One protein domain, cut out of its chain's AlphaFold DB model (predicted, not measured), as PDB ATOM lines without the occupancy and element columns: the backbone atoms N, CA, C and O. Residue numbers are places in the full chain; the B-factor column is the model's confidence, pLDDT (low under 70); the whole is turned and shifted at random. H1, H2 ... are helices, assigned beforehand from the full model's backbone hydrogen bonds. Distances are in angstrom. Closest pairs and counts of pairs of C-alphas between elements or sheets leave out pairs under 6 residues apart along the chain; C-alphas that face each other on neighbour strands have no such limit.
ATOM      1  N   LEU A  20      86.299  43.594  63.926       93.12
ATOM      2  CA  LEU A  20      86.002  44.432  65.095       93.12
ATOM      3  C   LEU A  20      86.476  45.872  64.896       93.12
ATOM      4  O   LEU A  20      85.816  46.790  65.371       93.12
ATOM      5  N   ALA A  21      87.532  46.087  64.103       92.12
ATOM      6  CA  ALA A  21      88.007  47.425  63.742       92.12
ATOM      7  C   ALA A  21      86.947  48.286  63.022       92.12
ATOM      8  O   ALA A  21      87.054  49.510  63.014       92.12
ATOM      9  N   ILE A  22      85.933  47.660  62.416       93.50
ATOM     10  CA  ILE A  22      84.794  48.338  61.779       93.50
ATOM     11  C   ILE A  22      83.554  48.259  62.671       93.50
ATOM     12  O   ILE A  22      82.842  49.249  62.827       93.50
ATOM     13  N   VAL A  23      83.284  47.088  63.257       94.31
ATOM     14  CA  VAL A  23      82.062  46.851  64.038       94.31
ATOM     15  C   VAL A  23      82.042  47.683  65.318       94.31
ATOM     16  O   VAL A  23      81.015  48.287  65.613       94.31
ATOM     17  N   VAL A  24      83.155  47.766  66.049       94.69
ATOM     18  CA  VAL A  24      83.216  48.464  67.344       94.69
ATOM     19  C   VAL A  24      82.894  49.953  67.194       94.69
ATOM     20  O   VAL A  24      81.924  50.392  67.815       94.69
ATOM     21  N   PRO A  25      83.554  50.724  66.298       95.38
ATOM     22  CA  PRO A  25      83.209  52.133  66.118       95.38
ATOM     23  C   PRO A  25      81.758  52.366  65.683       95.38
ATOM     24  O   PRO A  25      81.198  53.419  65.978       95.38
ATOM     25  N   LEU A  26      81.144  51.429  64.950       94.56
ATOM     26  CA  LEU A  26      79.736  51.535  64.556       94.56
ATOM     27  C   LEU A  26      78.802  51.283  65.743       94.56
ATOM     28  O   LEU A  26      77.856  52.042  65.940       94.56
ATOM     29  N   VAL A  27      79.073  50.253  66.547       95.06
ATOM     30  CA  VAL A  27      78.315  49.931  67.768       95.06
ATOM     31  C   VAL A  27      78.367  51.092  68.767       95.06
ATOM     32  O   VAL A  27      77.331  51.454  69.328       95.06
ATOM     33  N   GLU A  28      79.530  51.724  68.927       95.38
ATOM     34  CA  GLU A  28      79.715  52.919  69.759       95.38
ATOM     35  C   GLU A  28      78.973  54.142  69.198       95.38
ATOM     36  O   GLU A  28      78.262  54.830  69.928       95.38
ATOM     37  N   GLN A  29      79.069  54.406  67.888       95.88
ATOM     38  CA  GLN A  29      78.341  55.516  67.253       95.88
ATOM     39  C   GLN A  29      76.818  55.361  67.350       95.88
ATOM     40  O   GLN A  29      76.109  56.360  67.480       95.88
ATOM     41  N   MET A  30      76.324  54.120  67.309       95.38
ATOM     42  CA  MET A  30      74.919  53.770  67.533       95.38
ATOM     43  C   MET A  30      74.527  53.758  69.020       95.38
ATOM     44  O   MET A  30      73.345  53.602  69.322       95.38
ATOM     45  N   LYS A  31      75.490  53.910  69.942       96.75
ATOM     46  CA  LYS A  31      75.294  53.874  71.399       96.75
ATOM     47  C   LYS A  31      74.530  52.641  71.881       96.75
ATOM     48  O   LYS A  31      73.609  52.735  72.695       96.75
ATOM     49  N   VAL A  32      74.841  51.476  71.314       97.00
ATOM     50  CA  VAL A  32      74.058  50.250  71.547       97.00
ATOM     51  C   VAL A  32      74.012  49.898  73.034       97.00
ATOM     52  O   VAL A  32      72.935  49.612  73.560       97.00
ATOM     53  N   ALA A  33      75.157  49.937  73.720       96.75
ATOM     54  CA  ALA A  33      75.239  49.599  75.137       96.75
ATOM     55  C   ALA A  33      74.419  50.577  75.993       96.75
ATOM     56  O   ALA A  33      73.645  50.157  76.852       96.75
ATOM     57  N   GLU A  34      74.516  51.876  75.719       96.50
ATOM     58  CA  GLU A  34      73.784  52.916  76.434       96.50
ATOM     59  C   GLU A  34      72.280  52.815  76.193       96.50
ATOM     60  O   GLU A  34      71.509  52.924  77.144       96.50
ATOM     61  N   MET A  35      71.851  52.572  74.948       96.56
ATOM     62  CA  MET A  35      70.436  52.369  74.629       96.56
ATOM     63  C   MET A  35      69.880  51.151  75.366       96.56
ATOM     64  O   MET A  35      68.791  51.231  75.920       96.56
ATOM     65  N   ILE A  36      70.622  50.042  75.438       97.56
ATOM     66  CA  ILE A  36      70.218  48.859  76.211       97.56
ATOM     67  C   ILE A  36      70.110  49.198  77.705       97.56
ATOM     68  O   ILE A  36      69.079  48.939  78.328       97.56
ATOM     69  N   ASN A  37      71.143  49.821  78.276       96.56
ATOM     70  CA  ASN A  37      71.213  50.137  79.705       96.56
ATOM     71  C   ASN A  37      70.162  51.155  80.164       96.56
ATOM     72  O   ASN A  37      69.822  51.191  81.340       96.56
ATOM     73  N   GLN A  38      69.607  51.965  79.259       96.19
ATOM     74  CA  GLN A  38      68.488  52.854  79.587       96.19
ATOM     75  C   GLN A  38      67.197  52.101  79.934       96.19
ATOM     76  O   GLN A  38      66.366  52.636  80.670       96.19
ATOM     77  N   HIS A  39      67.017  50.883  79.414       96.88
ATOM     78  CA  HIS A  39      65.812  50.075  79.643       96.88
ATOM     79  C   HIS A  39      66.015  48.969  80.665       96.88
ATOM     80  O   HIS A  39      65.040  48.492  81.246       96.88
ATOM     81  N   LEU A  40      67.258  48.536  80.872       95.44
ATOM     82  CA  LEU A  40      67.569  47.447  81.785       95.44
ATOM     83  C   LEU A  40      67.993  47.986  83.157       95.44
ATOM     84  O   LEU A  40      68.764  48.943  83.232       95.44
ATOM     85  N   PRO A  41      67.503  47.391  84.258       78.00
ATOM     86  CA  PRO A  41      67.889  47.818  85.593       78.00
ATOM     87  C   PRO A  41      69.393  47.614  85.797       78.00
ATOM     88  O   PRO A  41      69.943  46.560  85.484       78.00
ATOM     89  N   THR A  42      70.056  48.620  86.361       77.19
ATOM     90  CA  THR A  42      71.446  48.489  86.799       77.19
ATOM     91  C   THR A  42      71.476  47.692  88.100       77.19
ATOM     92  O   THR A  42      70.928  48.147  89.104       77.19
ATOM     93  N   ASP A  43      72.112  46.521  88.100       83.75
ATOM     94  CA  ASP A  43      72.453  45.807  89.331       83.75
ATOM     95  C   ASP A  43      73.778  46.371  89.877       83.75
ATOM     96  O   ASP A  43      74.816  46.183  89.244       83.75
ATOM     97  N   PRO A  44      73.790  47.056  91.038       80.75
ATOM     98  CA  PRO A  44      75.014  47.624  91.602       80.75
ATOM     99  C   PRO A  44      76.074  46.580  91.976       80.75
ATOM    100  O   PRO A  44      77.220  46.945  92.225       80.75
ATOM    101  N   GLN A  45      75.692  45.303  92.086       84.56
ATOM    102  CA  GLN A  45      76.613  44.197  92.353       84.56
ATOM    103  C   GLN A  45      77.145  43.556  91.069       84.56
ATOM    104  O   GLN A  45      78.107  42.785  91.130       84.56
ATOM    105  N   ALA A  46      76.538  43.852  89.916       87.75
ATOM    106  CA  ALA A  46      77.023  43.351  88.647       87.75
ATOM    107  C   ALA A  46      78.338  44.047  88.292       87.75
ATOM    108  O   ALA A  46      78.427  45.265  88.185       87.75
ATOM    109  N   GLU A  47      79.366  43.233  88.084       91.88
ATOM    110  CA  GLU A  47      80.690  43.679  87.647       91.88
ATOM    111  C   GLU A  47      80.646  44.332  86.254       91.88
ATOM    112  O   GLU A  47      81.450  45.205  85.961       91.88
ATOM    113  N   PHE A  48      79.690  43.922  85.413       94.50
ATOM    114  CA  PHE A  48      79.475  44.451  84.070       94.50
ATOM    115  C   PHE A  48      77.981  44.622  83.819       94.50
ATOM    116  O   PHE A  48      77.190  43.733  84.150       94.50
ATOM    117  N   ASP A  49      77.604  45.743  83.211       95.25
ATOM    118  CA  ASP A  49      76.219  46.004  82.839       95.25
ATOM    119  C   ASP A  49      75.770  45.185  81.616       95.25
ATOM    120  O   ASP A  49      76.570  44.658  80.833       95.25
ATOM    121  N   HIS A  50      74.451  45.063  81.456       96.69
ATOM    122  CA  HIS A  50      73.860  44.279  80.377       96.69
ATOM    123  C   HIS A  50      74.181  44.841  78.989       96.69
ATOM    124  O   HIS A  50      74.372  44.061  78.059       96.69
ATOM    125  N   GLY A  51      74.265  46.162  78.822       96.88
ATOM    126  CA  GLY A  51      74.607  46.803  77.552       96.88
ATOM    127  C   GLY A  51      76.010  46.443  77.069       96.88
ATOM    128  O   GLY A  51      76.198  46.136  75.891       96.88
ATOM    129  N   THR A  52      76.981  46.393  77.975       96.50
ATOM    130  CA  THR A  52      78.361  45.977  77.700       96.50
ATOM    131  C   THR A  52      78.399  44.506  77.293       96.50
ATOM    132  O   THR A  52      78.926  44.166  76.235       96.50
ATOM    133  N   VAL A  53      77.749  43.629  78.065       97.38
ATOM    134  CA  VAL A  53      77.671  42.190  77.756       97.38
ATOM    135  C   VAL A  53      76.984  41.934  76.406       97.38
ATOM    136  O   VAL A  53      77.474  41.154  75.588       97.38
ATOM    137  N   LEU A  54      75.853  42.592  76.147       97.62
ATOM    138  CA  LEU A  54      75.059  42.379  74.934       97.62
ATOM    139  C   LEU A  54      75.682  43.024  73.694       97.62
ATOM    140  O   LEU A  54      75.517  42.486  72.602       97.62
ATOM    141  N   SER A  55      76.415  44.131  73.831       97.62
ATOM    142  CA  SER A  55      77.156  44.724  72.709       97.62
ATOM    143  C   SER A  55      78.341  43.852  72.283       97.62
ATOM    144  O   SER A  55      78.535  43.661  71.080       97.62
ATOM    145  N   LEU A  56      79.055  43.229  73.232       97.31
ATOM    146  CA  LEU A  56      80.059  42.202  72.927       97.31
ATOM    147  C   LEU A  56      79.411  41.018  72.208       97.31
ATOM    148  O   LEU A  56      79.899  40.560  71.172       97.31
ATOM    149  N   PHE A  57      78.273  40.542  72.719       97.81
ATOM    150  CA  PHE A  57      77.561  39.427  72.104       97.81
ATOM    151  C   PHE A  57      77.075  39.749  70.684       97.81
ATOM    152  O   PHE A  57      77.193  38.917  69.783       97.81
ATOM    153  N   LEU A  58      76.579  40.967  70.451       96.69
ATOM    154  CA  LEU A  58      76.218  41.453  69.121       96.69
ATOM    155  C   LEU A  58      77.422  41.402  68.171       96.69
ATOM    156  O   LEU A  58      77.296  40.900  67.052       96.69
ATOM    157  N   ALA A  59      78.593  41.861  68.618       95.94
ATOM    158  CA  ALA A  59      79.815  41.806  67.822       95.94
ATOM    159  C   ALA A  59      80.222  40.361  67.491       95.94
ATOM    160  O   ALA A  59      80.543  40.077  66.333       95.94
ATOM    161  N   ALA A  60      80.107  39.433  68.450       95.50
ATOM    162  CA  ALA A  60      80.324  38.003  68.221       95.50
ATOM    163  C   ALA A  60      79.388  37.459  67.134       95.50
ATOM    164  O   ALA A  60      79.824  36.795  66.195       95.50
ATOM    165  N   ARG A  61      78.094  37.793  67.212       94.94
ATOM    166  CA  ARG A  61      77.077  37.371  66.238       94.94
ATOM    167  C   ARG A  61      77.306  37.926  64.835       94.94
ATOM    168  O   ARG A  61      76.936  37.251  63.881       94.94
ATOM    169  N   ILE A  62      77.886  39.116  64.701       94.19
ATOM    170  CA  ILE A  62      78.194  39.722  63.398       94.19
ATOM    171  C   ILE A  62      79.495  39.151  62.822       94.19
ATOM    172  O   ILE A  62      79.551  38.827  61.639       94.19
ATOM    173  N   CYS A  63      80.538  39.024  63.645       93.62
ATOM    174  CA  CYS A  63      81.884  38.704  63.170       93.62
ATOM    175  C   CYS A  63      82.133  37.198  63.028       93.62
ATOM    176  O   CYS A  63      82.793  36.778  62.080       93.62
ATOM    177  N   SER A  64      81.646  36.388  63.971       91.62
ATOM    178  CA  SER A  64      81.843  34.935  63.977       91.62
ATOM    179  C   SER A  64      80.731  34.239  64.777       91.62
ATOM    180  O   SER A  64      80.898  33.937  65.964       91.62
ATOM    181  N   PRO A  65      79.558  33.996  64.154       91.94
ATOM    182  CA  PRO A  65      78.438  33.328  64.807       91.94
ATOM    183  C   PRO A  65      78.854  31.992  65.451       91.94
ATOM    184  O   PRO A  65      79.166  31.029  64.755       91.94
ATOM    185  N   CYS A  66      78.799  31.909  66.780       94.12
ATOM    186  CA  CYS A  66      79.126  30.702  67.542       94.12
ATOM    187  C   CYS A  66      78.100  30.440  68.661       94.12
ATOM    188  O   CYS A  66      77.201  31.251  68.903       94.12
ATOM    189  N   ALA A  67      78.189  29.266  69.298       93.81
ATOM    190  CA  ALA A  67      77.380  28.933  70.473       93.81
ATOM    191  C   ALA A  67      77.758  29.830  71.665       93.81
ATOM    192  O   ALA A  67      78.918  30.216  71.775       93.81
ATOM    193  N   LEU A  68      76.815  30.106  72.578       95.44
ATOM    194  CA  LEU A  68      77.054  30.976  73.745       95.44
ATOM    195  C   LEU A  68      78.280  30.543  74.564       95.44
ATOM    196  O   LEU A  68      79.112  31.378  74.905       95.44
ATOM    197  N   ALA A  69      78.439  29.234  74.782       95.75
ATOM    198  CA  ALA A  69      79.574  28.658  75.505       95.75
ATOM    199  C   ALA A  69      80.940  28.906  74.832       95.75
ATOM    200  O   ALA A  69      81.974  28.816  75.486       95.75
ATOM    201  N   ASN A  70      80.958  29.238  73.538       96.94
ATOM    202  CA  ASN A  70      82.180  29.461  72.765       96.94
ATOM    203  C   ASN A  70      82.520  30.953  72.598       96.94
ATOM    204  O   ASN A  70      83.551  31.270  72.008       96.94
ATOM    205  N   VAL A  71      81.683  31.872  73.097       97.31
ATOM    206  CA  VAL A  71      81.898  33.321  72.928       97.31
ATOM    207  C   VAL A  71      83.148  33.793  73.673       97.31
ATOM    208  O   VAL A  71      83.877  34.620  73.135       97.31
ATOM    209  N   GLY A  72      83.452  33.241  74.853       96.94
ATOM    210  CA  GLY A  72      84.683  33.572  75.580       96.94
ATOM    211  C   GLY A  72      85.948  33.216  74.794       96.94
ATOM    212  O   GLY A  72      86.835  34.052  74.645       96.94
ATOM    213  N   GLN A  73      85.998  32.020  74.194       95.62
ATOM    214  CA  GLN A  73      87.123  31.628  73.336       95.62
ATOM    215  C   GLN A  73      87.232  32.532  72.102       95.62
ATOM    216  O   GLN A  73      88.319  32.989  71.768       95.62
ATOM    217  N   TRP A  74      86.105  32.840  71.451       95.38
ATOM    218  CA  TRP A  74      86.097  33.785  70.333       95.38
ATOM    219  C   TRP A  74      86.632  35.164  70.740       95.38
ATOM    220  O   TRP A  74      87.361  35.788  69.967       95.38
ATOM    221  N   ALA A  75      86.284  35.644  71.936       95.69
ATOM    222  CA  ALA A  75      86.750  36.931  72.428       95.69
ATOM    223  C   ALA A  75      88.276  36.942  72.584       95.69
ATOM    224  O   ALA A  75      88.905  37.852  72.051       95.69
ATOM    225  N   ALA A  76      88.851  35.891  73.177       94.38
ATOM    226  CA  ALA A  76      90.300  35.715  73.296       94.38
ATOM    227  C   ALA A  76      91.002  35.696  71.925       94.38
ATOM    228  O   ALA A  76      92.001  36.378  71.712       94.38
ATOM    229  N   ASP A  77      90.447  34.957  70.959       92.94
ATOM    230  CA  ASP A  77      91.046  34.806  69.625       92.94
ATOM    231  C   ASP A  77      90.982  36.101  68.787       92.94
ATOM    232  O   ASP A  77      91.771  36.291  67.859       92.94
ATOM    233  N   SER A  78      90.023  36.984  69.084       92.50
ATOM    234  CA  SER A  78      89.760  38.226  68.336       92.50
ATOM    235  C   SER A  78      90.159  39.507  69.074       92.50
ATOM    236  O   SER A  78      90.021  40.595  68.513       92.50
ATOM    237  N   ALA A  79      90.669  39.383  70.305       93.44
ATOM    238  CA  ALA A  79      90.916  40.474  71.247       93.44
ATOM    239  C   ALA A  79      89.666  41.292  71.624       93.44
ATOM    240  O   ALA A  79      89.763  42.465  71.994       93.44
ATOM    241  N   ALA A  80      88.471  40.700  71.516       95.00
ATOM    242  CA  ALA A  80      87.240  41.360  71.949       95.00
ATOM    243  C   ALA A  80      87.194  41.528  73.476       95.00
ATOM    244  O   ALA A  80      86.601  42.487  73.960       95.00
ATOM    245  N   ASP A  81      87.845  40.637  74.224       95.56
ATOM    246  CA  ASP A  81      88.051  40.746  75.671       95.56
ATOM    247  C   ASP A  81      88.808  42.031  76.037       95.56
ATOM    248  O   ASP A  81      88.397  42.749  76.946       95.56
ATOM    249  N   VAL A  82      89.840  42.386  75.265       93.94
ATOM    250  CA  VAL A  82      90.596  43.636  75.435       93.94
ATOM    251  C   VAL A  82      89.760  44.852  75.033       93.94
ATOM    252  O   VAL A  82      89.753  45.855  75.740       93.94
ATOM    253  N   VAL A  83      89.042  44.785  73.907       93.75
ATOM    254  CA  VAL A  83      88.239  45.918  73.405       93.75
ATOM    255  C   VAL A  83      87.089  46.276  74.348       93.75
ATOM    256  O   VAL A  83      86.814  47.455  74.551       93.75
ATOM    257  N   TRP A  84      86.422  45.274  74.922       95.12
ATOM    258  CA  TRP A  84      85.322  45.469  75.871       95.12
ATOM    259  C   TRP A  84      85.773  45.526  77.336       95.12
ATOM    260  O   TRP A  84      84.916  45.613  78.214       95.12
ATOM    261  N   ASP A  85      87.083  45.464  77.602       95.44
ATOM    262  CA  ASP A  85      87.666  45.416  78.951       95.44
ATOM    263  C   ASP A  85      87.019  44.331  79.838       95.44
ATOM    264  O   ASP A  85      86.729  44.526  81.018       95.44
ATOM    265  N   MET A  86      86.731  43.167  79.248       96.62
ATOM    266  CA  MET A  86      86.052  42.057  79.911       96.62
ATOM    267  C   MET A  86      86.930  40.806  79.861       96.62
ATOM    268  O   MET A  86      87.057  40.213  78.793       96.62
ATOM    269  N   PRO A  87      87.487  40.349  81.001       96.50
ATOM    270  CA  PRO A  87      88.322  39.154  81.028       96.50
ATOM    271  C   PRO A  87      87.585  37.933  80.474       96.50
ATOM    272  O   PRO A  87      86.397  37.743  80.750       96.50
ATOM    273  N   VAL A  88      88.296  37.078  79.740       96.75
ATOM    274  CA  VAL A  88      87.733  35.906  79.049       96.75
ATOM    275  C   VAL A  88      86.919  35.010  79.990       96.75
ATOM    276  O   VAL A  88      85.832  34.560  79.633       96.75
ATOM    277  N   GLU A  89      87.366  34.817  81.232       96.19
ATOM    278  CA  GLU A  89      86.689  33.988  82.243       96.19
ATOM    279  C   GLU A  89      85.320  34.552  82.657       96.19
ATOM    280  O   GLU A  89      84.458  33.847  83.194       96.19
ATOM    281  N   LYS A  90      85.114  35.850  82.427       96.75
ATOM    282  CA  LYS A  90      83.876  36.572  82.712       96.75
ATOM    283  C   LYS A  90      82.912  36.574  81.522       96.75
ATOM    284  O   LYS A  90      81.738  36.895  81.712       96.75
ATOM    285  N   ILE A  91      83.371  36.170  80.336       97.19
ATOM    286  CA  ILE A  91      82.575  36.004  79.113       97.19
ATOM    287  C   ILE A  91      82.071  34.554  79.043       97.19
ATOM    288  O   ILE A  91      82.542  33.735  78.255       97.19
ATOM    289  N   ASN A  92      81.108  34.223  79.903       95.25
ATOM    290  CA  ASN A  92      80.475  32.902  79.951       95.25
ATOM    291  C   ASN A  92      78.997  32.947  79.543       95.25
ATOM    292  O   ASN A  92      78.349  33.999  79.539       95.25
ATOM    293  N   ASP A  93      78.471  31.778  79.199       95.56
ATOM    294  CA  ASP A  93      77.092  31.568  78.772       95.56
ATOM    295  C   ASP A  93      76.066  31.939  79.848       95.56
ATOM    296  O   ASP A  93      75.046  32.523  79.499       95.56
ATOM    297  N   ASP A  94      76.349  31.728  81.136       95.44
ATOM    298  CA  ASP A  94      75.472  32.169  82.233       95.44
ATOM    299  C   ASP A  94      75.279  33.696  82.256       95.44
ATOM    300  O   ASP A  94      74.180  34.212  82.489       95.44
ATOM    301  N   ARG A  95      76.351  34.468  82.039       95.50
ATOM    302  CA  ARG A  95      76.272  35.937  81.986       95.50
ATOM    303  C   ARG A  95      75.566  36.418  80.719       95.50
ATOM    304  O   ARG A  95      74.747  37.341  80.795       95.50
ATOM    305  N   LEU A  96      75.867  35.800  79.578       97.06
ATOM    306  CA  LEU A  96      75.215  36.097  78.303       97.06
ATOM    307  C   LEU A  96      73.715  35.772  78.366       97.06
ATOM    308  O   LEU A  96      72.896  36.617  78.012       97.06
ATOM    309  N   GLY A  97      73.358  34.598  78.888       96.19
ATOM    310  CA  GLY A  97      71.987  34.124  79.066       96.19
ATOM    311  C   GLY A  97      71.166  35.052  79.951       96.19
ATOM    312  O   GLY A  97      70.153  35.575  79.499       96.19
ATOM    313  N   ARG A  98      71.658  35.387  81.153       95.44
ATOM    314  CA  ARG A  98      70.972  36.350  82.040       95.44
ATOM    315  C   ARG A  98      70.749  37.715  81.389       95.44
ATOM    316  O   ARG A  98      69.733  38.358  81.638       95.44
ATOM    317  N   SER A  99      71.689  38.168  80.561       96.44
ATOM    318  CA  SER A  99      71.538  39.438  79.842       96.44
ATOM    319  C   SER A  99      70.521  39.339  78.706       96.44
ATOM    320  O   SER A  99      69.772  40.287  78.484       96.44
ATOM    321  N   LEU A 100      70.445  38.196  78.018       97.19
ATOM    322  CA  LEU A 100      69.421  37.928  77.007       97.19
ATOM    323  C   LEU A 100      68.020  37.828  77.619       97.19
ATOM    324  O   LEU A 100      67.086  38.368  77.031       97.19
ATOM    325  N   ASP A 101      67.880  37.221  78.797       96.06
ATOM    326  CA  ASP A 101      66.610  37.162  79.530       96.06
ATOM    327  C   ASP A 101      66.134  38.572  79.912       96.06
ATOM    328  O   ASP A 101      65.001  38.956  79.618       96.06
ATOM    329  N   ALA A 102      67.028  39.396  80.473       96.25
ATOM    330  CA  ALA A 102      66.722  40.791  80.785       96.25
ATOM    331  C   ALA A 102      66.362  41.598  79.522       96.25
ATOM    332  O   ALA A 102      65.383  42.349  79.513       96.25
ATOM    333  N   PHE A 103      67.118  41.420  78.431       97.31
ATOM    334  CA  PHE A 103      66.827  42.045  77.140       97.31
ATOM    335  C   PHE A 103      65.458  41.630  76.602       97.31
ATOM    336  O   PHE A 103      64.720  42.482  76.105       97.31
ATOM    337  N   PHE A 104      65.100  40.348  76.694       96.69
ATOM    338  CA  PHE A 104      63.843  39.827  76.172       96.69
ATOM    339  C   PHE A 104      62.650  40.594  76.748       96.69
ATOM    340  O   PHE A 104      61.772  41.031  75.994       96.69
ATOM    341  N   ASP A 105      62.675  40.869  78.047       96.56
ATOM    342  CA  ASP A 105      61.631  41.602  78.754       96.56
ATOM    343  C   ASP A 105      61.539  43.087  78.394       96.56
ATOM    344  O   ASP A 105      60.566  43.726  78.779       96.56
ATOM    345  N   GLN A 106      62.480  43.644  77.627       97.62
ATOM    346  CA  GLN A 106      62.464  45.035  77.145       97.62
ATOM    347  C   GLN A 106      62.716  45.168  75.633       97.62
ATOM    348  O   GLN A 106      62.867  46.278  75.117       97.62
ATOM    349  N   ARG A 107      62.721  44.050  74.898       96.94
ATOM    350  CA  ARG A 107      63.211  43.951  73.512       96.94
ATOM    351  C   ARG A 107      62.626  44.976  72.541       96.94
ATOM    352  O   ARG A 107      63.349  45.490  71.696       96.94
ATOM    353  N   HIS A 108      61.341  45.314  72.667       97.81
ATOM    354  CA  HIS A 108      60.704  46.273  71.760       97.81
ATOM    355  C   HIS A 108      61.054  47.714  72.124       97.81
ATOM    356  O   HIS A 108      61.300  48.511  71.226       97.81
TER     357      HIS A 108
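What this domain is: This is residues 20 to 108 of the 390 residues of the protein "DUF4277 domain-containing protein" of Planctomycetaceae bacterium (UniProt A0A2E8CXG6). H3 runs through the middle, H1 and H2 along one side, H4 and H6 crossing it on the other. The printed part has 89 residues with six named helices, H1 to H6 in order: all helix. It is compact, radius of gyration of the C-alphas 12.1 A, spanning 31 by 27 by 21 A.

How they stand to each other: H1, residues 20 to 29, touches the hub H3, residues 50 to 63. H2, residues 32 to 39, and H3 form a hairpin, C-alphas 33 and 51 closest at 3.7 A. H4, residues 68 to 78, and H6, residues 93 to 104, touch H3, about perpendicular at 74 and 76 degrees. H5, residues 80 to 83, only just touches H4, 3 C-alpha pairs within 8 A, only at the corner. O i to N i+4 pairs are within hydrogen-bond range throughout H3 and H6.

Where its parts are: C-alpha 20 is at (86.002, 44.432, 65.095), C-alpha 104 at (63.843, 39.827, 76.172). H3 is 19.8 A long.

The domain as a whole: The printed part has no cut, no link is long and no printed residue is under pLDDT 70.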